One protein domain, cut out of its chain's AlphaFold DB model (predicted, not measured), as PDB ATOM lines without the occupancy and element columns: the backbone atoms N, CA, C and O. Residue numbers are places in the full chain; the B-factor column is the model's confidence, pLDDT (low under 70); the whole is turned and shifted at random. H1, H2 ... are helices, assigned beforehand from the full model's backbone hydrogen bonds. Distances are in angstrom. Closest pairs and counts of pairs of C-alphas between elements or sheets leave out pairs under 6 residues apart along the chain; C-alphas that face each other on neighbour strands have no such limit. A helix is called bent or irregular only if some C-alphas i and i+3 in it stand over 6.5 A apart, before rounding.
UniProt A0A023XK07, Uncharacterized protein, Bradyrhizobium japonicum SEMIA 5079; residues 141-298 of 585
ATOM      1  N   ARG A 141      15.189   3.606  30.970       93.44
ATOM      2  CA  ARG A 141      14.121   4.063  31.865       93.44
ATOM      3  C   ARG A 141      13.212   2.907  32.272       93.44
ATOM      4  O   ARG A 141      13.014   2.705  33.460       93.44
ATOM      5  N   ALA A 142      12.745   2.110  31.316       90.12
ATOM      6  CA  ALA A 142      11.922   0.933  31.569       90.12
ATOM      7  C   ALA A 142      12.617  -0.050  32.521       90.12
ATOM      8  O   ALA A 142      12.030  -0.489  33.501       90.12
ATOM      9  N   THR A 143      13.910  -0.312  32.312       91.94
ATOM     10  CA  THR A 143      14.678  -1.179  33.218       91.94
ATOM     11  C   THR A 143      14.776  -0.587  34.625       91.94
ATOM     12  O   THR A 143      14.614  -1.310  35.605       91.94
ATOM     13  N   ALA A 144      14.996   0.723  34.753       94.06
ATOM     14  CA  ALA A 144      15.006   1.393  36.050       94.06
ATOM     15  C   ALA A 144      13.631   1.341  36.741       94.06
ATOM     16  O   ALA A 144      13.569   1.105  37.945       94.06
ATOM     17  N   GLU A 145      12.530   1.503  36.000       92.44
ATOM     18  CA  GLU A 145      11.161   1.365  36.519       92.44
ATOM     19  C   GLU A 145      10.854  -0.070  36.957       92.44
ATOM     20  O   GLU A 145      10.235  -0.292  38.002       92.44
ATOM     21  N   ARG A 146      11.339  -1.051  36.197       90.75
ATOM     22  CA  ARG A 146      11.223  -2.462  36.547       90.75
ATOM     23  C   ARG A 146      11.965  -2.770  37.836       90.75
ATOM     24  O   ARG A 146      11.401  -3.390  38.728       90.75
ATOM     25  N   ILE A 147      13.199  -2.277  37.976       93.88
ATOM     26  CA  ILE A 147      13.956  -2.378  39.229       93.88
ATOM     27  C   ILE A 147      13.169  -1.703  40.350       93.88
ATOM     28  O   ILE A 147      12.976  -2.315  41.393       93.88
ATOM     29  N   ALA A 148      12.675  -0.481  40.151       92.50
ATOM     30  CA  ALA A 148      11.954   0.260  41.180       92.50
ATOM     31  C   ALA A 148      10.722  -0.502  41.700       92.50
ATOM     32  O   ALA A 148      10.503  -0.549  42.907       92.50
ATOM     33  N   THR A 149       9.982  -1.169  40.814       90.06
ATOM     34  CA  THR A 149       8.757  -1.915  41.156       90.06
ATOM     35  C   THR A 149       8.975  -3.378  41.545       90.06
ATOM     36  O   THR A 149       8.028  -4.030  41.995       90.06
ATOM     37  N   ALA A 150      10.199  -3.887  41.410       91.50
ATOM     38  CA  ALA A 150      10.592  -5.249  41.759       91.50
ATOM     39  C   ALA A 150      10.554  -5.523  43.266       91.50
ATOM     40  O   ALA A 150      10.768  -4.624  44.090       91.50
ATOM     41  N   ASP A 151      10.284  -6.776  43.646       90.25
ATOM     42  CA  ASP A 151      10.379  -7.216  45.044       90.25
ATOM     43  C   ASP A 151      11.831  -7.120  45.509       90.25
ATOM     44  O   ASP A 151      12.761  -7.289  44.718       90.25
ATOM     45  N   PHE A 152      12.015  -6.756  46.779       93.50
ATOM     46  CA  PHE A 152      13.339  -6.580  47.356       93.50
ATOM     47  C   PHE A 152      13.553  -7.581  48.485       93.50
ATOM     48  O   PHE A 152      12.832  -7.579  49.482       93.50
ATOM     49  N   ASP A 153      14.545  -8.440  48.309       94.38
ATOM     50  CA  ASP A 153      14.967  -9.442  49.265       94.38
ATOM     51  C   ASP A 153      16.026  -8.871  50.204       94.38
ATOM     52  O   ASP A 153      17.170  -8.612  49.827       94.38
ATOM     53  N   PHE A 154      15.625  -8.679  51.457       95.06
ATOM     54  CA  PHE A 154      16.497  -8.170  52.509       95.06
ATOM     55  C   PHE A 154      17.294  -9.267  53.234       95.06
ATOM     56  O   PHE A 154      18.090  -8.949  54.119       95.06
ATOM     57  N   THR A 155      17.098 -10.550  52.905       92.75
ATOM     58  CA  THR A 155      17.647 -11.681  53.678       92.75
ATOM     59  C   THR A 155      19.170 -11.640  53.792       92.75
ATOM     60  O   THR A 155      19.706 -11.822  54.888       92.75
ATOM     61  N   SER A 156      19.873 -11.312  52.705       90.06
ATOM     62  CA  SER A 156      21.336 -11.176  52.680       90.06
ATOM     63  C   SER A 156      21.854 -10.005  53.525       90.06
ATOM     64  O   SER A 156      23.002 -10.022  53.972       90.06
ATOM     65  N   TYR A 157      21.007  -9.010  53.807       92.62
ATOM     66  CA  TYR A 157      21.376  -7.796  54.534       92.62
ATOM     67  C   TYR A 157      21.073  -7.858  56.035       92.62
ATOM     68  O   TYR A 157      21.581  -7.034  56.793       92.62
ATOM     69  N   ALA A 158      20.290  -8.839  56.498       89.44
ATOM     70  CA  ALA A 158      19.908  -8.971  57.907       89.44
ATOM     71  C   ALA A 158      21.055  -9.412  58.840       89.44
ATOM     72  O   ALA A 158      20.989  -9.176  60.051       89.44
ATOM     73  N   GLY A 159      22.102 -10.026  58.282       89.19
ATOM     74  CA  GLY A 159      23.267 -10.540  59.005       89.19
ATOM     75  C   GLY A 159      24.365  -9.498  59.253       89.19
ATOM     76  O   GLY A 159      24.125  -8.413  59.784       89.19
ATOM     77  N   GLU A 160      25.603  -9.845  58.891       84.75
ATOM     78  CA  GLU A 160      26.797  -9.014  59.120       84.75
ATOM     79  C   GLU A 160      26.752  -7.679  58.372       84.75
ATOM     80  O   GLU A 160      27.165  -6.657  58.921       84.75
ATOM     81  N   ALA A 161      26.162  -7.660  57.173       85.25
ATOM     82  CA  ALA A 161      25.983  -6.456  56.366       85.25
ATOM     83  C   ALA A 161      25.263  -5.331  57.130       85.25
ATOM     84  O   ALA A 161      25.629  -4.167  56.987       85.25
ATOM     85  N   ARG A 162      24.315  -5.652  58.025       90.31
ATOM     86  CA  ARG A 162      23.610  -4.662  58.860       90.31
ATOM     87  C   ARG A 162      24.531  -3.897  59.813       90.31
ATOM     88  O   ARG A 162      24.203  -2.790  60.221       90.31
ATOM     89  N   ARG A 163      25.667  -4.485  60.200       88.75
ATOM     90  CA  ARG A 163      26.648  -3.843  61.093       88.75
ATOM     91  C   ARG A 163      27.570  -2.873  60.352       88.75
ATOM     92  O   ARG A 163      28.349  -2.175  60.999       88.75
ATOM     93  N   SER A 164      27.496  -2.834  59.022       91.44
ATOM     94  CA  SER A 164      28.274  -1.906  58.207       91.44
ATOM     95  C   SER A 164      27.862  -0.447  58.461       91.44
ATOM     96  O   SER A 164      26.708  -0.171  58.812       91.44
ATOM     97  N   PRO A 165      28.783   0.518  58.284       90.19
ATOM     98  CA  PRO A 165      28.449   1.934  58.409       90.19
ATOM     99  C   PRO A 165      27.384   2.376  57.391       90.19
ATOM    100  O   PRO A 165      26.592   3.272  57.679       90.19
ATOM    101  N   GLU A 166      27.305   1.724  56.232       91.44
ATOM    102  CA  GLU A 166      26.315   1.997  55.192       91.44
ATOM    103  C   GLU A 166      24.886   1.661  55.641       91.44
ATOM    104  O   GLU A 166      23.953   2.319  55.192       91.44
ATOM    105  N   MET A 167      24.712   0.730  56.581       92.56
ATOM    106  CA  MET A 167      23.411   0.313  57.121       92.56
ATOM    107  C   MET A 167      22.998   1.070  58.392       92.56
ATOM    108  O   MET A 167      21.991   0.739  59.025       92.56
ATOM    109  N   ARG A 168      23.744   2.113  58.790       90.88
ATOM    110  CA  ARG A 168      23.395   2.922  59.964       90.88
ATOM    111  C   ARG A 168      22.000   3.531  59.816       90.88
ATOM    112  O   ARG A 168      21.666   4.112  58.785       90.88
ATOM    113  N   GLY A 169      21.215   3.417  60.886       88.25
ATOM    114  CA  GLY A 169      19.837   3.890  60.923       88.25
ATOM    115  C   GLY A 169      18.839   2.913  60.308       88.25
ATOM    116  O   GLY A 169      17.677   3.272  60.207       88.25
ATOM    117  N   VAL A 170      19.230   1.697  59.917       94.38
ATOM    118  CA  VAL A 170      18.293   0.655  59.465       94.38
ATOM    119  C   VAL A 170      17.970  -0.307  60.613       94.38
ATOM    120  O   VAL A 170      18.867  -0.822  61.285       94.38
ATOM    121  N   THR A 171      16.685  -0.565  60.845       93.44
ATOM    122  CA  THR A 171      16.185  -1.584  61.779       93.44
ATOM    123  C   THR A 171      15.720  -2.832  61.029       93.44
ATOM    124  O   THR A 171      15.464  -2.790  59.831       93.44
ATOM    125  N   LEU A 172      15.598  -3.964  61.733       92.12
ATOM    126  CA  LEU A 172      15.061  -5.195  61.130       92.12
ATOM    127  C   LEU A 172      13.586  -5.057  60.741       92.12
ATOM    128  O   LEU A 172      13.135  -5.737  59.825       92.12
ATOM    129  N   GLU A 173      12.847  -4.180  61.419       92.94
ATOM    130  CA  GLU A 173      11.452  -3.915  61.085       92.94
ATOM    131  C   GLU A 173      11.325  -3.235  59.725       92.94
ATOM    132  O   GLU A 173      10.386  -3.534  58.996       92.94
ATOM    133  N   ASP A 174      12.281  -2.380  59.344       93.50
ATOM    134  CA  ASP A 174      12.253  -1.660  58.064       93.50
ATOM    135  C   ASP A 174      12.160  -2.618  56.863       93.50
ATOM    136  O   ASP A 174      11.520  -2.299  55.860       93.50
ATOM    137  N   PHE A 175      12.739  -3.817  56.980       93.75
ATOM    138  CA  PHE A 175      12.723  -4.848  55.936       93.75
ATOM    139  C   PHE A 175      11.342  -5.455  55.696       93.75
ATOM    140  O   PHE A 175      11.080  -5.980  54.615       93.75
ATOM    141  N   THR A 176      10.455  -5.393  56.688       90.56
ATOM    142  CA  THR A 176       9.083  -5.903  56.593       90.56
ATOM    143  C   THR A 176       8.052  -4.783  56.464       90.56
ATOM    144  O   THR A 176       6.865  -5.065  56.276       90.56
ATOM    145  N   ARG A 177       8.476  -3.509  56.518       90.25
ATOM    146  CA  ARG A 177       7.578  -2.365  56.330       90.25
ATOM    147  C   ARG A 177       7.014  -2.325  54.898       90.25
ATOM    148  O   ARG A 177       7.689  -2.728  53.947       90.25
ATOM    149  N   PRO A 178       5.782  -1.804  54.723       86.50
ATOM    150  CA  PRO A 178       5.164  -1.616  53.410       86.50
ATOM    151  C   PRO A 178       6.026  -0.761  52.464       86.50
ATOM    152  O   PRO A 178       6.606   0.233  52.893       86.50
ATOM    153  N   ARG A 179       6.047  -1.076  51.163       84.12
ATOM    154  CA  ARG A 179       6.952  -0.440  50.178       84.12
ATOM    155  C   ARG A 179       6.888   1.082  50.094       84.12
ATOM    156  O   ARG A 179       7.906   1.752  49.965       84.12
ATOM    157  N   HIS A 180       5.685   1.631  50.197       80.69
ATOM    158  CA  HIS A 180       5.444   3.067  50.082       80.69
ATOM    159  C   HIS A 180       5.968   3.890  51.271       80.69
ATOM    160  O   HIS A 180       5.900   5.121  51.231       80.69
ATOM    161  N   THR A 181       6.440   3.233  52.333       89.12
ATOM    162  CA  THR A 181       6.890   3.887  53.565       89.12
ATOM    163  C   THR A 181       8.305   4.442  53.437       89.12
ATOM    164  O   THR A 181       9.102   4.005  52.600       89.12
ATOM    165  N   LEU A 182       8.622   5.438  54.263       93.81
ATOM    166  CA  LEU A 182       9.951   6.046  54.294       93.81
ATOM    167  C   LEU A 182      10.993   5.015  54.738       93.81
ATOM    168  O   LEU A 182      12.063   4.926  54.148       93.81
ATOM    169  N   GLU A 183      10.646   4.197  55.726       94.94
ATOM    170  CA  GLU A 183      11.474   3.166  56.343       94.94
ATOM    171  C   GLU A 183      11.890   2.097  55.330       94.94
ATOM    172  O   GLU A 183      13.074   1.777  55.228       94.94
ATOM    173  N   HIS A 184      10.944   1.599  54.524       94.06
ATOM    174  CA  HIS A 184      11.244   0.620  53.479       94.06
ATOM    175  C   HIS A 184      12.192   1.197  52.418       94.06
ATOM    176  O   HIS A 184      13.190   0.571  52.049       94.06
ATOM    177  N   ASN A 185      11.915   2.415  51.942       94.88
ATOM    178  CA  ASN A 185      12.755   3.082  50.948       94.88
ATOM    179  C   ASN A 185      14.146   3.413  51.507       94.88
ATOM    180  O   ASN A 185      15.150   3.243  50.816       94.88
ATOM    181  N   TRP A 186      14.229   3.812  52.775       97.19
ATOM    182  CA  TRP A 186      15.489   4.039  53.471       97.19
ATOM    183  C   TRP A 186      16.326   2.762  53.576       97.19
ATOM    184  O   TRP A 186      17.509   2.772  53.225       97.19
ATOM    185  N   ALA A 187      15.716   1.649  53.997       97.00
ATOM    186  CA  ALA A 187      16.386   0.355  54.057       97.00
ATOM    187  C   ALA A 187      16.907  -0.062  52.679       97.00
ATOM    188  O   ALA A 187      18.072  -0.428  52.543       97.00
ATOM    189  N   ARG A 188      16.076   0.071  51.641       96.50
ATOM    190  CA  ARG A 188      16.451  -0.249  50.263       96.50
ATOM    191  C   ARG A 188      17.607   0.615  49.755       96.50
ATOM    192  O   ARG A 188      18.527   0.087  49.133       96.50
ATOM    193  N   LEU A 189      17.596   1.916  50.053       97.38
ATOM    194  CA  LEU A 189      18.685   2.834  49.711       97.38
ATOM    195  C   LEU A 189      19.992   2.397  50.377       97.38
ATOM    196  O   LEU A 189      21.014   2.286  49.703       97.38
ATOM    197  N   CYS A 190      19.955   2.098  51.677       96.94
ATOM    198  CA  CYS A 190      21.128   1.646  52.421       96.94
ATOM    199  C   CYS A 190      21.679   0.320  51.876       96.94
ATOM    200  O   CYS A 190      22.885   0.220  51.650       96.94
ATOM    201  N   CYS A 191      20.812  -0.660  51.595       96.62
ATOM    202  CA  CYS A 191      21.213  -1.951  51.031       96.62
ATOM    203  C   CYS A 191      21.889  -1.797  49.664       96.62
ATOM    204  O   CYS A 191      22.926  -2.411  49.420       96.62
ATOM    205  N   LEU A 192      21.339  -0.957  48.779       95.94
ATOM    206  CA  LEU A 192      21.907  -0.730  47.447       95.94
ATOM    207  C   LEU A 192      23.231   0.033  47.501       95.94
ATOM    208  O   LEU A 192      24.165  -0.335  46.791       95.94
ATOM    209  N   VAL A 193      23.343   1.053  48.360       96.06
ATOM    210  CA  VAL A 193      24.607   1.773  48.582       96.06
ATOM    211  C   VAL A 193      25.672   0.822  49.130       96.06
ATOM    212  O   VAL A 193      26.786   0.804  48.610       96.06
ATOM    213  N   PHE A 194      25.327  -0.004  50.125       95.25
ATOM    214  CA  PHE A 194      26.220  -1.031  50.660       95.25
ATOM    215  C   PHE A 194      26.664  -2.007  49.566       95.25
ATOM    216  O   PHE A 194      27.860  -2.170  49.345       95.25
ATOM    217  N   ALA A 195      25.723  -2.604  48.831       92.94
ATOM    218  CA  ALA A 195      26.026  -3.599  47.808       92.94
ATOM    219  C   ALA A 195      26.909  -3.034  46.685       92.94
ATOM    220  O   ALA A 195      27.913  -3.644  46.324       92.94
ATOM    221  N   LEU A 196      26.595  -1.840  46.171       91.81
ATOM    222  CA  LEU A 196      27.406  -1.182  45.142       91.81
ATOM    223  C   LEU A 196      28.809  -0.835  45.644       91.81
ATOM    224  O   LEU A 196      29.781  -0.968  44.898       91.81
ATOM    225  N   LYS A 197      28.932  -0.406  46.904       91.75
ATOM    226  CA  LYS A 197      30.229  -0.119  47.519       91.75
ATOM    227  C   LYS A 197      31.057  -1.389  47.689       91.75
ATOM    228  O   LYS A 197      32.225  -1.382  47.305       91.75
ATOM    229  N   SER A 198      30.462  -2.479  48.172       89.19
ATOM    230  CA  SER A 198      31.130  -3.780  48.290       89.19
ATOM    231  C   SER A 198      31.598  -4.290  46.926       89.19
ATOM    232  O   SER A 198      32.781  -4.578  46.765       89.19
ATOM    233  N   CYS A 199      30.743  -4.254  45.895       86.44
ATOM    234  CA  CYS A 199      31.133  -4.630  44.529       86.44
ATOM    235  C   CYS A 199      32.315  -3.804  43.992       86.44
ATOM    236  O   CYS A 199      33.205  -4.347  43.336       86.44
ATOM    237  N   ARG A 200      32.347  -2.492  44.273       86.50
ATOM    238  CA  ARG A 200      33.455  -1.606  43.875       86.50
ATOM    239  C   ARG A 200      34.754  -1.919  44.621       86.50
ATOM    240  O   ARG A 200      35.818  -1.846  44.014       86.50
ATOM    241  N   MET A 201      34.677  -2.219  45.917       85.12
ATOM    242  CA  MET A 201      35.847  -2.472  46.766       85.12
ATOM    243  C   MET A 201      36.465  -3.847  46.516       85.12
ATOM    244  O   MET A 201      37.685  -3.977  46.506       85.12
ATOM    245  N   GLU A 202      35.633  -4.862  46.296       82.88
ATOM    246  CA  GLU A 202      36.087  -6.236  46.077       82.88
ATOM    247  C   GLU A 202      36.510  -6.494  44.621       82.88
ATOM    248  O   GLU A 202      37.049  -7.553  44.307       82.88
ATOM    249  N   GLY A 203      36.252  -5.551  43.707       74.25
ATOM    250  CA  GLY A 203      36.528  -5.707  42.276       74.25
ATOM    251  C   GLY A 203      35.621  -6.727  41.573       74.25
ATOM    252  O   GLY A 203      35.762  -6.952  40.370       74.25
ATOM    253  N   PHE A 204      34.662  -7.324  42.288       72.31
ATOM    254  CA  PHE A 204      33.663  -8.232  41.736       72.31
ATOM    255  C   PHE A 204      32.538  -7.446  41.059       72.31
ATOM    256  O   PHE A 204      31.421  -7.332  41.557       72.31
ATOM    257  N   THR A 205      32.816  -6.941  39.859       67.44
ATOM    258  CA  THR A 205      31.789  -6.383  38.968       67.44
ATOM    259  C   THR A 205      31.241  -7.443  38.013       67.44
ATOM    260  O   THR A 205      30.804  -7.097  36.927       67.44
ATOM    261  N   GLY A 206      31.304  -8.741  38.341       68.50
ATOM    262  CA  GLY A 206      31.076  -9.831  37.372       68.50
ATOM    263  C   GLY A 206      29.826  -9.646  36.498       68.50
ATOM    264  O   GLY A 206      29.887  -9.844  35.285       68.50
ATOM    265  N   ASN A 207      28.747  -9.140  37.104       79.81
ATOM    266  CA  ASN A 207      27.454  -8.919  36.456       79.81
ATOM    267  C   ASN A 207      27.164  -7.449  36.086       79.81
ATOM    268  O   ASN A 207      26.123  -7.170  35.496       79.81
ATOM    269  N   LEU A 208      28.057  -6.510  36.421       88.12
ATOM    270  CA  LEU A 208      27.903  -5.074  36.172       88.12
ATOM    271  C   LEU A 208      29.015  -4.541  35.265       88.12
ATOM    272  O   LEU A 208      30.167  -4.973  35.324       88.12
ATOM    273  N   ASP A 209      28.702  -3.545  34.445       89.25
ATOM    274  CA  ASP A 209      29.730  -2.846  33.683       89.25
ATOM    275  C   ASP A 209      30.598  -1.956  34.592       89.25
ATOM    276  O   ASP A 209      30.145  -0.948  35.139       89.25
ATOM    277  N   ALA A 210      31.868  -2.335  34.760       88.00
ATOM    278  CA  ALA A 210      32.823  -1.601  35.590       88.00
ATOM    279  C   ALA A 210      33.151  -0.210  35.026       88.00
ATOM    280  O   ALA A 210      33.411   0.713  35.799       88.00
ATOM    281  N   GLY A 211      33.136  -0.061  33.695       90.06
ATOM    282  CA  GLY A 211      33.411   1.207  33.020       90.06
ATOM    283  C   GLY A 211      32.369   2.260  33.376       90.06
ATOM    284  O   GLY A 211      32.724   3.366  33.774       90.06
ATOM    285  N   LEU A 212      31.088   1.890  33.350       92.12
ATOM    286  CA  LEU A 212      29.997   2.763  33.762       92.12
ATOM    287  C   LEU A 212      30.127   3.197  35.226       92.12
ATOM    288  O   LEU A 212      30.029   4.384  35.530       92.12
ATOM    289  N   LEU A 213      30.357   2.253  36.141       91.56
ATOM    290  CA  LEU A 213      30.485   2.571  37.567       91.56
ATOM    291  C   LEU A 213      31.696   3.470  37.854       91.56
ATOM    292  O   LEU A 213      31.670   4.252  38.805       91.56
ATOM    293  N   HIS A 214      32.748   3.365  37.040       92.00
ATOM    294  CA  HIS A 214      33.894   4.260  37.094       92.00
ATOM    295  C   HIS A 214      33.549   5.660  36.567       92.00
ATOM    296  O   HIS A 214      33.810   6.641  37.263       92.00
ATOM    297  N   ASP A 215      32.911   5.745  35.394       92.81
ATOM    298  CA  ASP A 215      32.506   7.003  34.751       92.81
ATOM    299  C   ASP A 215      31.564   7.833  35.652       92.81
ATOM    300  O   ASP A 215      31.673   9.056  35.681       92.81
ATOM    301  N   TYR A 216      30.687   7.182  36.431       93.81
ATOM    302  CA  TYR A 216      29.729   7.825  37.355       93.81
ATOM    303  C   TYR A 216      30.118   7.712  38.831       93.81
ATOM    304  O   TYR A 216      29.273   7.794  39.728       93.81
ATOM    305  N   ARG A 217      31.410   7.533  39.124       94.00
ATOM    306  CA  ARG A 217      31.891   7.446  40.507       94.00
ATOM    307  C   ARG A 217      31.536   8.686  41.330       94.00
ATOM    308  O   ARG A 217      31.150   8.538  42.485       94.00
ATOM    309  N   SER A 218      31.637   9.883  40.751       94.88
ATOM    310  CA  SER A 218      31.284  11.130  41.442       94.88
ATOM    311  C   SER A 218      29.819  11.166  41.868       94.88
ATOM    312  O   SER A 218      29.525  11.609  42.974       94.88
ATOM    313  N   ASP A 219      28.908  10.671  41.029       94.44
ATOM    314  CA  ASP A 219      27.479  10.613  41.345       94.44
ATOM    315  C   ASP A 219      27.179   9.579  42.432       94.44
ATOM    316  O   ASP A 219      26.393   9.846  43.336       94.44
ATOM    317  N   LEU A 220      27.850   8.423  42.403       95.00
ATOM    318  CA  LEU A 220      27.746   7.424  43.471       95.00
ATOM    319  C   LEU A 220      28.270   7.962  44.809       95.00
ATOM    320  O   LEU A 220      27.630   7.773  45.843       95.00
ATOM    321  N   ASP A 221      29.407   8.656  44.791       95.69
ATOM    322  CA  ASP A 221      30.001   9.251  45.987       95.69
ATOM    323  C   ASP A 221      29.112  10.413  46.510       95.69
ATOM    324  O   ASP A 221      28.940  10.571  47.724       95.69
ATOM    325  N   LEU A 222      28.455  11.169  45.614       96.25
ATOM    326  CA  LEU A 222      27.436  12.163  45.972       96.25
ATOM    327  C   LEU A 222      26.228  11.505  46.650       96.25
ATOM    328  O   LEU A 222      25.822  11.968  47.716       96.25
ATOM    329  N   ILE A 223      25.689  10.415  46.096       96.38
ATOM    330  CA  ILE A 223      24.573   9.665  46.697       96.38
ATOM    331  C   ILE A 223      24.964   9.136  48.085       96.38
ATOM    332  O   ILE A 223      24.186   9.268  49.030       96.38
ATOM    333  N   GLU A 224      26.181   8.607  48.259       96.00
ATOM    334  CA  GLU A 224      26.680   8.169  49.571       96.00
ATOM    335  C   GLU A 224      26.755   9.341  50.567       96.00
ATOM    336  O   GLU A 224      26.361   9.202  51.729       96.00
ATOM    337  N   SER A 225      27.228  10.511  50.127       96.12
ATOM    338  CA  SER A 225      27.297  11.709  50.974       96.12
ATOM    339  C   SER A 225      25.908  12.218  51.384       96.12
ATOM    340  O   SER A 225      25.680  12.526  52.556       96.12
ATOM    341  N   GLN A 226      24.952  12.222  50.451       96.31
ATOM    342  CA  GLN A 226      23.568  12.610  50.707       96.31
ATOM    343  C   GLN A 226      22.898  11.619  51.655       96.31
ATOM    344  O   GLN A 226      22.295  12.040  52.642       96.31
ATOM    345  N   LYS A 227      23.100  10.311  51.449       96.44
ATOM    346  CA  LYS A 227      22.664   9.264  52.381       96.44
ATOM    347  C   LYS A 227      23.169   9.537  53.793       96.44
ATOM    348  O   LYS A 227      22.369   9.541  54.721       96.44
ATOM    349  N   LYS A 228      24.463   9.832  53.968       95.69
ATOM    350  CA  LYS A 228      25.032  10.160  55.290       95.69
ATOM    351  C   LYS A 228      24.368  11.384  55.921       95.69
ATOM    352  O   LYS A 228      24.062  11.362  57.108       95.69
ATOM    353  N   SER A 229      24.097  12.428  55.136       95.31
ATOM    354  CA  SER A 229      23.408  13.626  55.640       95.31
ATOM    355  C   SER A 229      21.969  13.342  56.104       95.31
ATOM    356  O   SER A 229      21.508  13.928  57.086       95.31
ATOM    357  N   MET A 230      21.289  12.386  55.460       96.56
ATOM    358  CA  MET A 230      19.925  11.970  55.797       96.56
ATOM    359  C   MET A 230      19.842  11.110  57.070       96.56
ATOM    360  O   MET A 230      18.779  11.057  57.676       96.56
ATOM    361  N   GLU A 231      20.930  10.484  57.541       95.69
ATOM    362  CA  GLU A 231      20.916   9.602  58.731       95.69
ATOM    363  C   GLU A 231      20.372  10.298  59.990       95.69
ATOM    364  O   GLU A 231      19.583   9.727  60.750       95.69
ATOM    365  N   SER A 232      20.775  11.553  60.201       94.75
ATOM    366  CA  SER A 232      20.290  12.366  61.321       94.75
ATOM    367  C   SER A 232      18.803  12.705  61.179       94.75
ATOM    368  O   SER A 232      18.056  12.638  62.154       94.75
ATOM    369  N   GLN A 233      18.353  12.981  59.953       95.62
ATOM    370  CA  GLN A 233      16.962  13.310  59.646       95.62
ATOM    371  C   GLN A 233      16.044  12.097  59.807       95.62
ATOM    372  O   GLN A 233      14.954  12.234  60.352       95.62
ATOM    373  N   VAL A 234      16.490  10.903  59.401       95.62
ATOM    374  CA  VAL A 234      15.757   9.641  59.614       95.62
ATOM    375  C   VAL A 234      15.620   9.347  61.105       95.62
ATOM    376  O   VAL A 234      14.562   8.918  61.558       95.62
ATOM    377  N   THR A 235      16.666   9.623  61.885       95.12
ATOM    378  CA  THR A 235      16.628   9.468  63.344       95.12
ATOM    379  C   THR A 235      15.615  10.429  63.971       95.12
ATOM    380  O   THR A 235      14.760   9.997  64.739       95.12
ATOM    381  N   ALA A 236      15.649  11.709  63.585       94.75
ATOM    382  CA  ALA A 236      14.689  12.713  64.044       94.75
ATOM    383  C   ALA A 236      13.246  12.373  63.633       94.75
ATOM    384  O   ALA A 236      12.331  12.499  64.441       94.75
ATOM    385  N   TYR A 237      13.051  11.891  62.401       95.06
ATOM    386  CA  TYR A 237      11.760  11.413  61.906       95.06
ATOM    387  C   TYR A 237      11.209  10.282  62.778       95.06
ATOM    388  O   TYR A 237      10.045  10.329  63.157       95.06
ATOM    389  N   ARG A 238      12.039   9.309  63.164       93.81
ATOM    390  CA  ARG A 238      11.608   8.208  64.038       93.81
ATOM    391  C   ARG A 238      11.248   8.671  65.440       93.81
ATOM    392  O   ARG A 238      10.208   8.275  65.944       93.81
ATOM    393  N   SER A 239      12.051   9.548  66.041       94.06
ATOM    394  CA  SER A 239      11.718  10.128  67.350       94.06
ATOM    395  C   SER A 239      10.408  10.927  67.310       94.06
ATOM    396  O   SER A 239       9.619  10.879  68.253       94.06
ATOM    397  N   ALA A 240      10.143  11.631  66.206       93.56
ATOM    398  CA  ALA A 240       8.864  12.301  65.991       93.56
ATOM    399  C   ALA A 240       7.718  11.291  65.815       93.56
ATOM    400  O   ALA A 240       6.657  11.481  66.397       93.56
ATOM    401  N   GLN A 241       7.946  10.192  65.092       92.62
ATOM    402  CA  GLN A 241       6.958   9.135  64.867       92.62
ATOM    403  C   GLN A 241       6.600   8.357  66.147       92.62
ATOM    404  O   GLN A 241       5.460   7.931  66.316       92.62
ATOM    405  N   GLU A 242       7.549   8.196  67.076       92.44
ATOM    406  CA  GLU A 242       7.287   7.646  68.415       92.44
ATOM    407  C   GLU A 242       6.321   8.531  69.218       92.44
ATOM    408  O   GLU A 242       5.536   8.025  70.019       92.44
ATOM    409  N   SER A 243       6.366   9.847  68.988       93.75
ATOM    410  CA  SER A 243       5.486  10.823  69.643       93.75
ATOM    411  C   SER A 243       4.141  10.969  68.923       93.75
ATOM    412  O   SER A 243       3.105  11.110  69.571       93.75
ATOM    413  N   ASP A 244       4.153  10.922  67.591       91.69
ATOM    414  CA  ASP A 244       2.983  11.003  66.722       91.69
ATOM    415  C   ASP A 244       3.066   9.938  65.611       91.69
ATOM    416  O   ASP A 244       3.770  10.136  64.615       91.69
ATOM    417  N   PRO A 245       2.309   8.828  65.721       87.25
ATOM    418  CA  PRO A 245       2.295   7.764  64.717       87.25
ATOM    419  C   PRO A 245       1.885   8.212  63.304       87.25
ATOM    420  O   PRO A 245       2.104   7.464  62.348       87.25
ATOM    421  N   TYR A 246       1.269   9.389  63.160       86.12
ATOM    422  CA  TYR A 246       0.827   9.948  61.881       86.12
ATOM    423  C   TYR A 246       1.808  10.957  61.280       86.12
ATOM    424  O   TYR A 246       1.553  11.463  60.185       86.12
ATOM    425  N   TYR A 247       2.927  11.237  61.952       89.12
ATOM    426  CA  TYR A 247       3.943  12.149  61.450       89.12
ATOM    427  C   TYR A 247       4.522  11.659  60.115       89.12
ATOM    428  O   TYR A 247       4.996  10.526  59.995       89.12
ATOM    429  N   THR A 248       4.524  12.530  59.105       89.19
ATOM    430  CA  THR A 248       5.140  12.276  57.799       89.19
ATOM    431  C   THR A 248       6.201  13.325  57.492       89.19
ATOM    432  O   THR A 248       6.074  14.496  57.845       89.19
ATOM    433  N   ASN A 249       7.269  12.908  56.811       92.62
ATOM    434  CA  ASN A 249       8.300  13.808  56.305       92.62
ATOM    435  C   ASN A 249       8.458  13.595  54.795       92.62
ATOM    436  O   ASN A 249       9.280  12.794  54.344       92.62
ATOM    437  N   GLU A 250       7.616  14.279  54.018       90.06
ATOM    438  CA  GLU A 250       7.589  14.134  52.557       90.06
ATOM    439  C   GLU A 250       8.861  14.668  51.884       90.06
ATOM    440  O   GLU A 250       9.273  14.128  50.863       90.06
ATOM    441  N   GLU A 251       9.535  15.664  52.467       94.19
ATOM    442  CA  GLU A 251      10.800  16.189  51.934       94.19
ATOM    443  C   GLU A 251      11.919  15.141  52.029       94.19
ATOM    444  O   GLU A 251      12.573  14.823  51.032       94.19
ATOM    445  N   LEU A 252      12.083  14.528  53.207       96.00
ATOM    446  CA  LEU A 252      13.039  13.438  53.411       96.00
ATOM    447  C   LEU A 252      12.703  12.240  52.520       96.00
ATOM    448  O   LEU A 252      13.590  11.662  51.891       96.00
ATOM    449  N   ARG A 253      11.417  11.886  52.426       93.44
ATOM    450  CA  ARG A 253      10.952  10.811  51.546       93.44
ATOM    451  C   ARG A 253      11.292  11.095  50.081       93.44
ATOM    452  O   ARG A 253      11.837  10.209  49.428       93.44
ATOM    453  N   SER A 254      11.027  12.304  49.584       92.19
ATOM    454  CA  SER A 254      11.368  12.711  48.213       92.19
ATOM    455  C   SER A 254      12.868  12.587  47.960       92.19
ATOM    456  O   SER A 254      13.273  11.990  46.969       92.19
ATOM    457  N   CYS A 255      13.704  13.051  48.893       95.50
ATOM    458  CA  CYS A 255      15.159  12.968  48.765       95.50
ATOM    459  C   CYS A 255      15.674  11.514  48.723       95.50
ATOM    460  O   CYS A 255      16.592  11.187  47.962       95.50
ATOM    461  N   ILE A 256      15.068  10.611  49.506       96.44
ATOM    462  CA  ILE A 256      15.372   9.172  49.466       96.44
ATOM    463  C   ILE A 256      14.962   8.575  48.113       96.44
ATOM    464  O   ILE A 256      15.756   7.862  47.499       96.44
ATOM    465  N   VAL A 257      13.751   8.877  47.636       94.00
ATOM    466  CA  VAL A 257      13.223   8.375  46.356       94.00
ATOM    467  C   VAL A 257      14.056   8.880  45.174       94.00
ATOM    468  O   VAL A 257      14.397   8.090  44.295       94.00
ATOM    469  N   ASP A 258      14.467  10.147  45.174       94.69
ATOM    470  CA  ASP A 258      15.315  10.721  44.127       94.69
ATOM    471  C   ASP A 258      16.685  10.033  44.059       94.69
ATOM    472  O   ASP A 258      17.187   9.720  42.974       94.69
ATOM    473  N   ASN A 259      17.284   9.739  45.217       96.81
ATOM    474  CA  ASN A 259      18.538   8.993  45.289       96.81
ATOM    475  C   ASN A 259      18.380   7.540  44.835       96.81
ATOM    476  O   ASN A 259      19.203   7.044  44.063       96.81
ATOM    477  N   LEU A 260      17.299   6.873  45.244       96.31
ATOM    478  CA  LEU A 260      16.960   5.535  44.763       96.31
ATOM    479  C   LEU A 260      16.779   5.508  43.247       96.31
ATOM    480  O   LEU A 260      17.345   4.643  42.586       96.31
ATOM    481  N   ARG A 261      16.064   6.482  42.674       95.31
ATOM    482  CA  ARG A 261      15.856   6.592  41.226       95.31
ATOM    483  C   ARG A 261      17.179   6.694  40.472       95.31
ATOM    484  O   ARG A 261      17.362   5.990  39.480       95.31
ATOM    485  N   LYS A 262      18.120   7.519  40.946       96.25
ATOM    486  CA  LYS A 262      19.470   7.605  40.357       96.25
ATOM    487  C   LYS A 262      20.196   6.262  40.427       96.25
ATOM    488  O   LYS A 262      20.762   5.831  39.424       96.25
ATOM    489  N   LEU A 263      20.131   5.569  41.567       96.62
ATOM    490  CA  LEU A 263      20.725   4.237  41.715       96.62
ATOM    491  C   LEU A 263      20.079   3.201  40.790       96.62
ATOM    492  O   LEU A 263      20.803   2.412  40.193       96.62
ATOM    493  N   TYR A 264      18.755   3.210  40.620       96.44
ATOM    494  CA  TYR A 264      18.062   2.299  39.704       96.44
ATOM    495  C   TYR A 264      18.472   2.529  38.252       96.44
ATOM    496  O   TYR A 264      18.691   1.563  37.526       96.44
ATOM    497  N   ILE A 265      18.629   3.791  37.840       95.94
ATOM    498  CA  ILE A 265      19.127   4.133  36.505       95.94
ATOM    499  C   ILE A 265      20.564   3.625  36.332       95.94
ATOM    500  O   ILE A 265      20.835   2.916  35.364       95.94
ATOM    501  N   LEU A 266      21.470   3.928  37.269       95.81
ATOM    502  CA  LEU A 266      22.874   3.500  37.191       95.81
ATOM    503  C   LEU A 266      23.010   1.975  37.183       95.81
ATOM    504  O   LEU A 266      23.715   1.428  36.337       95.81
ATOM    505  N   LEU A 267      22.311   1.287  38.087       94.56
ATOM    506  CA  LEU A 267      22.333  -0.169  38.194       94.56
ATOM    507  C   LEU A 267      21.717  -0.823  36.952       94.56
ATOM    508  O   LEU A 267      22.316  -1.727  36.375       94.56
ATOM    509  N   GLY A 268      20.562  -0.329  36.497       93.25
ATOM    510  CA  GLY A 268      19.907  -0.809  35.283       93.25
ATOM    511  C   GLY A 268      20.795  -0.651  34.051       93.25
ATOM    512  O   GLY A 268      20.952  -1.595  33.283       93.25
ATOM    513  N   CYS A 269      21.449   0.500  33.890       94.12
ATOM    514  CA  CYS A 269      22.403   0.720  32.803       94.12
ATOM    515  C   CYS A 269      23.630  -0.198  32.921       94.12
ATOM    516  O   CYS A 269      24.015  -0.824  31.935       94.12
ATOM    517  N   ALA A 270      24.207  -0.344  34.121       93.12
ATOM    518  CA  ALA A 270      25.380  -1.189  34.356       93.12
ATOM    519  C   ALA A 270      25.112  -2.656  33.999       93.12
ATOM    520  O   ALA A 270      25.953  -3.303  33.375       93.12
ATOM    521  N   VAL A 271      23.936  -3.173  34.367       92.06
ATOM    522  CA  VAL A 271      23.518  -4.533  34.007       92.06
ATOM    523  C   VAL A 271      23.322  -4.644  32.501       92.06
ATOM    524  O   VAL A 271      23.879  -5.546  31.882       92.06
ATOM    525  N   ARG A 272      22.584  -3.720  31.877       90.44
ATOM    526  CA  ARG A 272      22.280  -3.779  30.434       90.44
ATOM    527  C   ARG A 272      23.520  -3.732  29.547       90.44
ATOM    528  O   ARG A 272      23.539  -4.397  28.519       90.44
ATOM    529  N   LEU A 273      24.548  -2.983  29.937       89.94
ATOM    530  CA  LEU A 273      25.810  -2.924  29.196       89.94
ATOM    531  C   LEU A 273      26.591  -4.240  29.261       89.94
ATOM    532  O   LEU A 273      27.233  -4.628  28.287       89.94
ATOM    533  N   LYS A 274      26.527  -4.938  30.399       85.56
ATOM    534  CA  LYS A 274      27.263  -6.188  30.620       85.56
ATOM    535  C   LYS A 274      26.545  -7.418  30.064       85.56
ATOM    536  O   LYS A 274      27.183  -8.387  29.655       85.56
ATOM    537  N   THR A 275      25.218  -7.388  30.090       72.81
ATOM    538  CA  THR A 275      24.344  -8.521  29.780       72.81
ATOM    539  C   THR A 275      24.205  -8.657  28.262       72.81
ATOM    540  O   THR A 275      23.769  -7.725  27.591       72.81
ATOM    541  N   GLN A 276      24.584  -9.809  27.692       63.19
ATOM    542  CA  GLN A 276      24.280 -10.119  26.284       63.19
ATOM    543  C   GLN A 276      22.758 -10.150  26.082       63.19
ATOM    544  O   GLN A 276      22.031 -10.424  27.033       63.19
ATOM    545  N   ALA A 277      22.262  -9.923  24.862       52.94
ATOM    546  CA  ALA A 277      20.826  -9.767  24.587       52.94
ATOM    547  C   ALA A 277      19.919 -10.932  25.045       52.94
ATOM    548  O   ALA A 277      18.708 -10.742  25.158       52.94
ATOM    549  N   ASN A 278      20.507 -12.095  25.356       50.00
ATOM    550  CA  ASN A 278      19.829 -13.301  25.842       50.00
ATOM    551  C   ASN A 278      20.078 -13.631  27.327       50.00
ATOM    552  O   ASN A 278      19.521 -14.609  27.823       50.00
ATOM    553  N   ASN A 279      20.923 -12.875  28.033       58.00
ATOM    554  CA  ASN A 279      21.200 -13.126  29.446       58.00
ATOM    555  C   ASN A 279      20.123 -12.473  30.325       58.00
ATOM    556  O   ASN A 279      19.645 -11.373  30.047       58.00
ATOM    557  N   ASP A 280      19.741 -13.167  31.395       71.44
ATOM    558  CA  ASP A 280      18.669 -12.725  32.279       71.44
ATOM    559  C   ASP A 280      19.153 -11.599  33.207       71.44
ATOM    560  O   ASP A 280      20.026 -11.800  34.056       71.44
ATOM    561  N   ILE A 281      18.572 -10.408  33.040       84.25
ATOM    562  CA  ILE A 281      18.793  -9.237  33.903       84.25
ATOM    563  C   ILE A 281      18.480  -9.601  35.368       84.25
ATOM    564  O   ILE A 281      19.145  -9.097  36.274       84.25
ATOM    565  N   ASP A 282      17.529 -10.512  35.610       83.31
ATOM    566  CA  ASP A 282      17.184 -10.985  36.956       83.31
ATOM    567  C   ASP A 282      18.389 -11.616  37.667       83.31
ATOM    568  O   ASP A 282      18.725 -11.247  38.794       83.31
ATOM    569  N   LEU A 283      19.134 -12.487  36.979       84.06
ATOM    570  CA  LEU A 283      20.317 -13.142  37.547       84.06
ATOM    571  C   LEU A 283      21.413 -12.139  37.925       84.06
ATOM    572  O   LEU A 283      22.110 -12.331  38.923       84.06
ATOM    573  N   ALA A 284      21.561 -11.066  37.146       87.81
ATOM    574  CA  ALA A 284      22.547 -10.023  37.406       87.81
ATOM    575  C   ALA A 284      22.177  -9.148  38.615       87.81
ATOM    576  O   ALA A 284      23.066  -8.690  39.335       87.81
ATOM    577  N   LEU A 285      20.879  -8.932  38.837       91.31
ATOM    578  CA  LEU A 285      20.343  -8.047  39.870       91.31
ATOM    579  C   LEU A 285      20.033  -8.745  41.199       91.31
ATOM    580  O   LEU A 285      20.034  -8.092  42.244       91.31
ATOM    581  N   ARG A 286      19.849 -10.066  41.188       90.06
ATOM    582  CA  ARG A 286      19.586 -10.875  42.383       90.06
ATOM    583  C   ARG A 286      20.599 -10.687  43.527       90.06
ATOM    584  O   ARG A 286      20.158 -10.613  44.673       90.06
ATOM    585  N   PRO A 287      21.922 -10.540  43.289       89.00
ATOM    586  CA  PRO A 287      22.887 -10.241  44.354       89.00
ATOM    587  C   PRO A 287      22.640  -8.905  45.071       89.00
ATOM    588  O   PRO A 287      23.081  -8.727  46.203       89.00
ATOM    589  N   PHE A 288      21.923  -7.977  44.432       91.75
ATOM    590  CA  PHE A 288      21.534  -6.682  44.997       91.75
ATOM    591  C   PHE A 288      20.184  -6.737  45.726       91.75
ATOM    592  O   PHE A 288      19.641  -5.690  46.068       91.75
ATOM    593  N   GLY A 289      19.612  -7.932  45.912       91.62
ATOM    594  CA  GLY A 289      18.301  -8.140  46.525       91.62
ATOM    595  C   GLY A 289      17.121  -7.853  45.596       91.62
ATOM    596  O   GLY A 289      15.982  -7.990  46.011       91.62
ATOM    597  N   VAL A 290      17.338  -7.467  44.337       93.25
ATOM    598  CA  VAL A 290      16.243  -7.160  43.406       93.25
ATOM    599  C   VAL A 290      15.732  -8.456  42.772       93.25
ATOM    600  O   VAL A 290      16.499  -9.169  42.131       93.25
ATOM    601  N   MET A 291      14.441  -8.743  42.936       90.12
ATOM    602  CA  MET A 291      13.765  -9.916  42.373       90.12
ATOM    603  C   MET A 291      12.863  -9.500  41.213       90.12
ATOM    604  O   MET A 291      11.766  -8.970  41.416       90.12
ATOM    605  N   LEU A 292      13.320  -9.737  39.983       86.38
ATOM    606  CA  LEU A 292      12.532  -9.466  38.790       86.38
ATOM    607  C   LEU A 292      11.689 -10.688  38.430       86.38
ATOM    608  O   LEU A 292      12.126 -11.832  38.492       86.38
ATOM    609  N   LYS A 293      10.456 -10.453  37.983       80.38
ATOM    610  CA  LYS A 293       9.678 -11.519  37.343       80.38
ATOM    611  C   LYS A 293      10.276 -11.796  35.962       80.38
ATOM    612  O   LYS A 293      10.589 -10.825  35.271       80.38
ATOM    613  N   PRO A 294      10.419 -13.062  35.530       69.50
ATOM    614  CA  PRO A 294      10.917 -13.372  34.197       69.50
ATOM    615  C   PRO A 294      10.017 -12.738  33.138       69.50
ATOM    616  O   PRO A 294       8.827 -13.041  33.053       69.50
ATOM    617  N   THR A 295      10.592 -11.868  32.318       64.44
ATOM    618  CA  THR A 295       9.915 -11.298  31.150       64.44
ATOM    619  C   THR A 295      10.385 -12.053  29.927       64.44
ATOM    620  O   THR A 295      11.565 -11.974  29.578       64.44
ATOM    621  N   GLN A 296       9.484 -12.750  29.241       58.62
ATOM    622  CA  GLN A 296       9.794 -13.214  27.895       58.62
ATOM    623  C   GLN A 296       9.901 -11.986  26.994       58.62
ATOM    624  O   GLN A 296       8.893 -11.354  26.678       58.62
ATOM    625  N   ARG A 297      11.128 -11.630  26.597       56.50
ATOM    626  CA  ARG A 297      11.320 -10.635  25.544       56.50
ATOM    627  C   ARG A 297      10.691 -11.225  24.277       56.50
ATOM    628  O   ARG A 297      11.082 -12.330  23.888       56.50
ATOM    629  N   PRO A 298       9.706 -10.561  23.649       54.44
ATOM    630  CA  PRO A 298       9.229 -11.017  22.355       54.44
ATOM    631  C   PRO A 298      10.425 -11.035  21.387       54.44
ATOM    632  O   PRO A 298      11.303 -10.172  21.504       54.44
TER     633      PRO A 298
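This is residues 141 to 298 of the 585 residues of an uncharacterized protein of Bradyrhizobium japonicum SEMIA 5079 (UniProt A0A023XK07). The long bent helix H5 forms, with H3 and H6, a loosely joined three-helix bundle whose H5a, H3 and H6 run up and down, while arm H5b reaches on to one end of the length. Short helices H1, H4 and H7 pack round the later part of H6, and H2 is beside H3. The printed part has 158 residues with seven named helices, H1 to H7 in chain order, and no named strand: all helix. It is compact, with a radius of gyration of the C-alphas of 15.7 A, and elongated, spanning 52 by 32 by 28 A.

H5, residues 217 to 243, was assigned as one helix by its hydrogen bonds but is bent, C-alphas 229 and 232 being 6.6 A apart; its arms are H5a, 217 to 229, 18.4 A, and H5b, 232 to 243, 17.1 A. H6 is residues 250 to 274, 35.8 A, and H3 182 to 202, 30.0 A. H1 is 141 to 149, from C-alpha 141 at (14.121, 4.063, 31.865); H2 is 160 to 163, H4 210 to 215. H7, 281 to 288, ends at C-alpha 288 (21.534, -6.682, 44.997) and is irregular, but only just: C-alphas 284 and 287 are 7.0 A apart.

H5a and H6 only just touch, with 3 pairs of C-alphas within 8 A, closest Ile 223 and Asn 259 at 6.2 A, a shallow tilt of 27 degrees, opposite ways. H6, the hub, touches H3 with residues 253 to 263 alone, closest C-alphas Leu 182 and Arg 253, 5.6 A. It touches H1 at Ala 144 and Tyr 264, closest C-alphas, 4.8 A. Every O i to N i+4 pair is within hydrogen-bond range in H1, H3, H4, H5a, H5b and H6, and 2 of 4 in H7; H2 is too short for one.

The C-alphas farthest apart, Ser 243 and Pro 298, are 52.2 A apart. The printed part has no cut; the link H2 to H3 is long. Residues 205 to 206, 276 to 279 and 294 to 298 have pLDDT under 70.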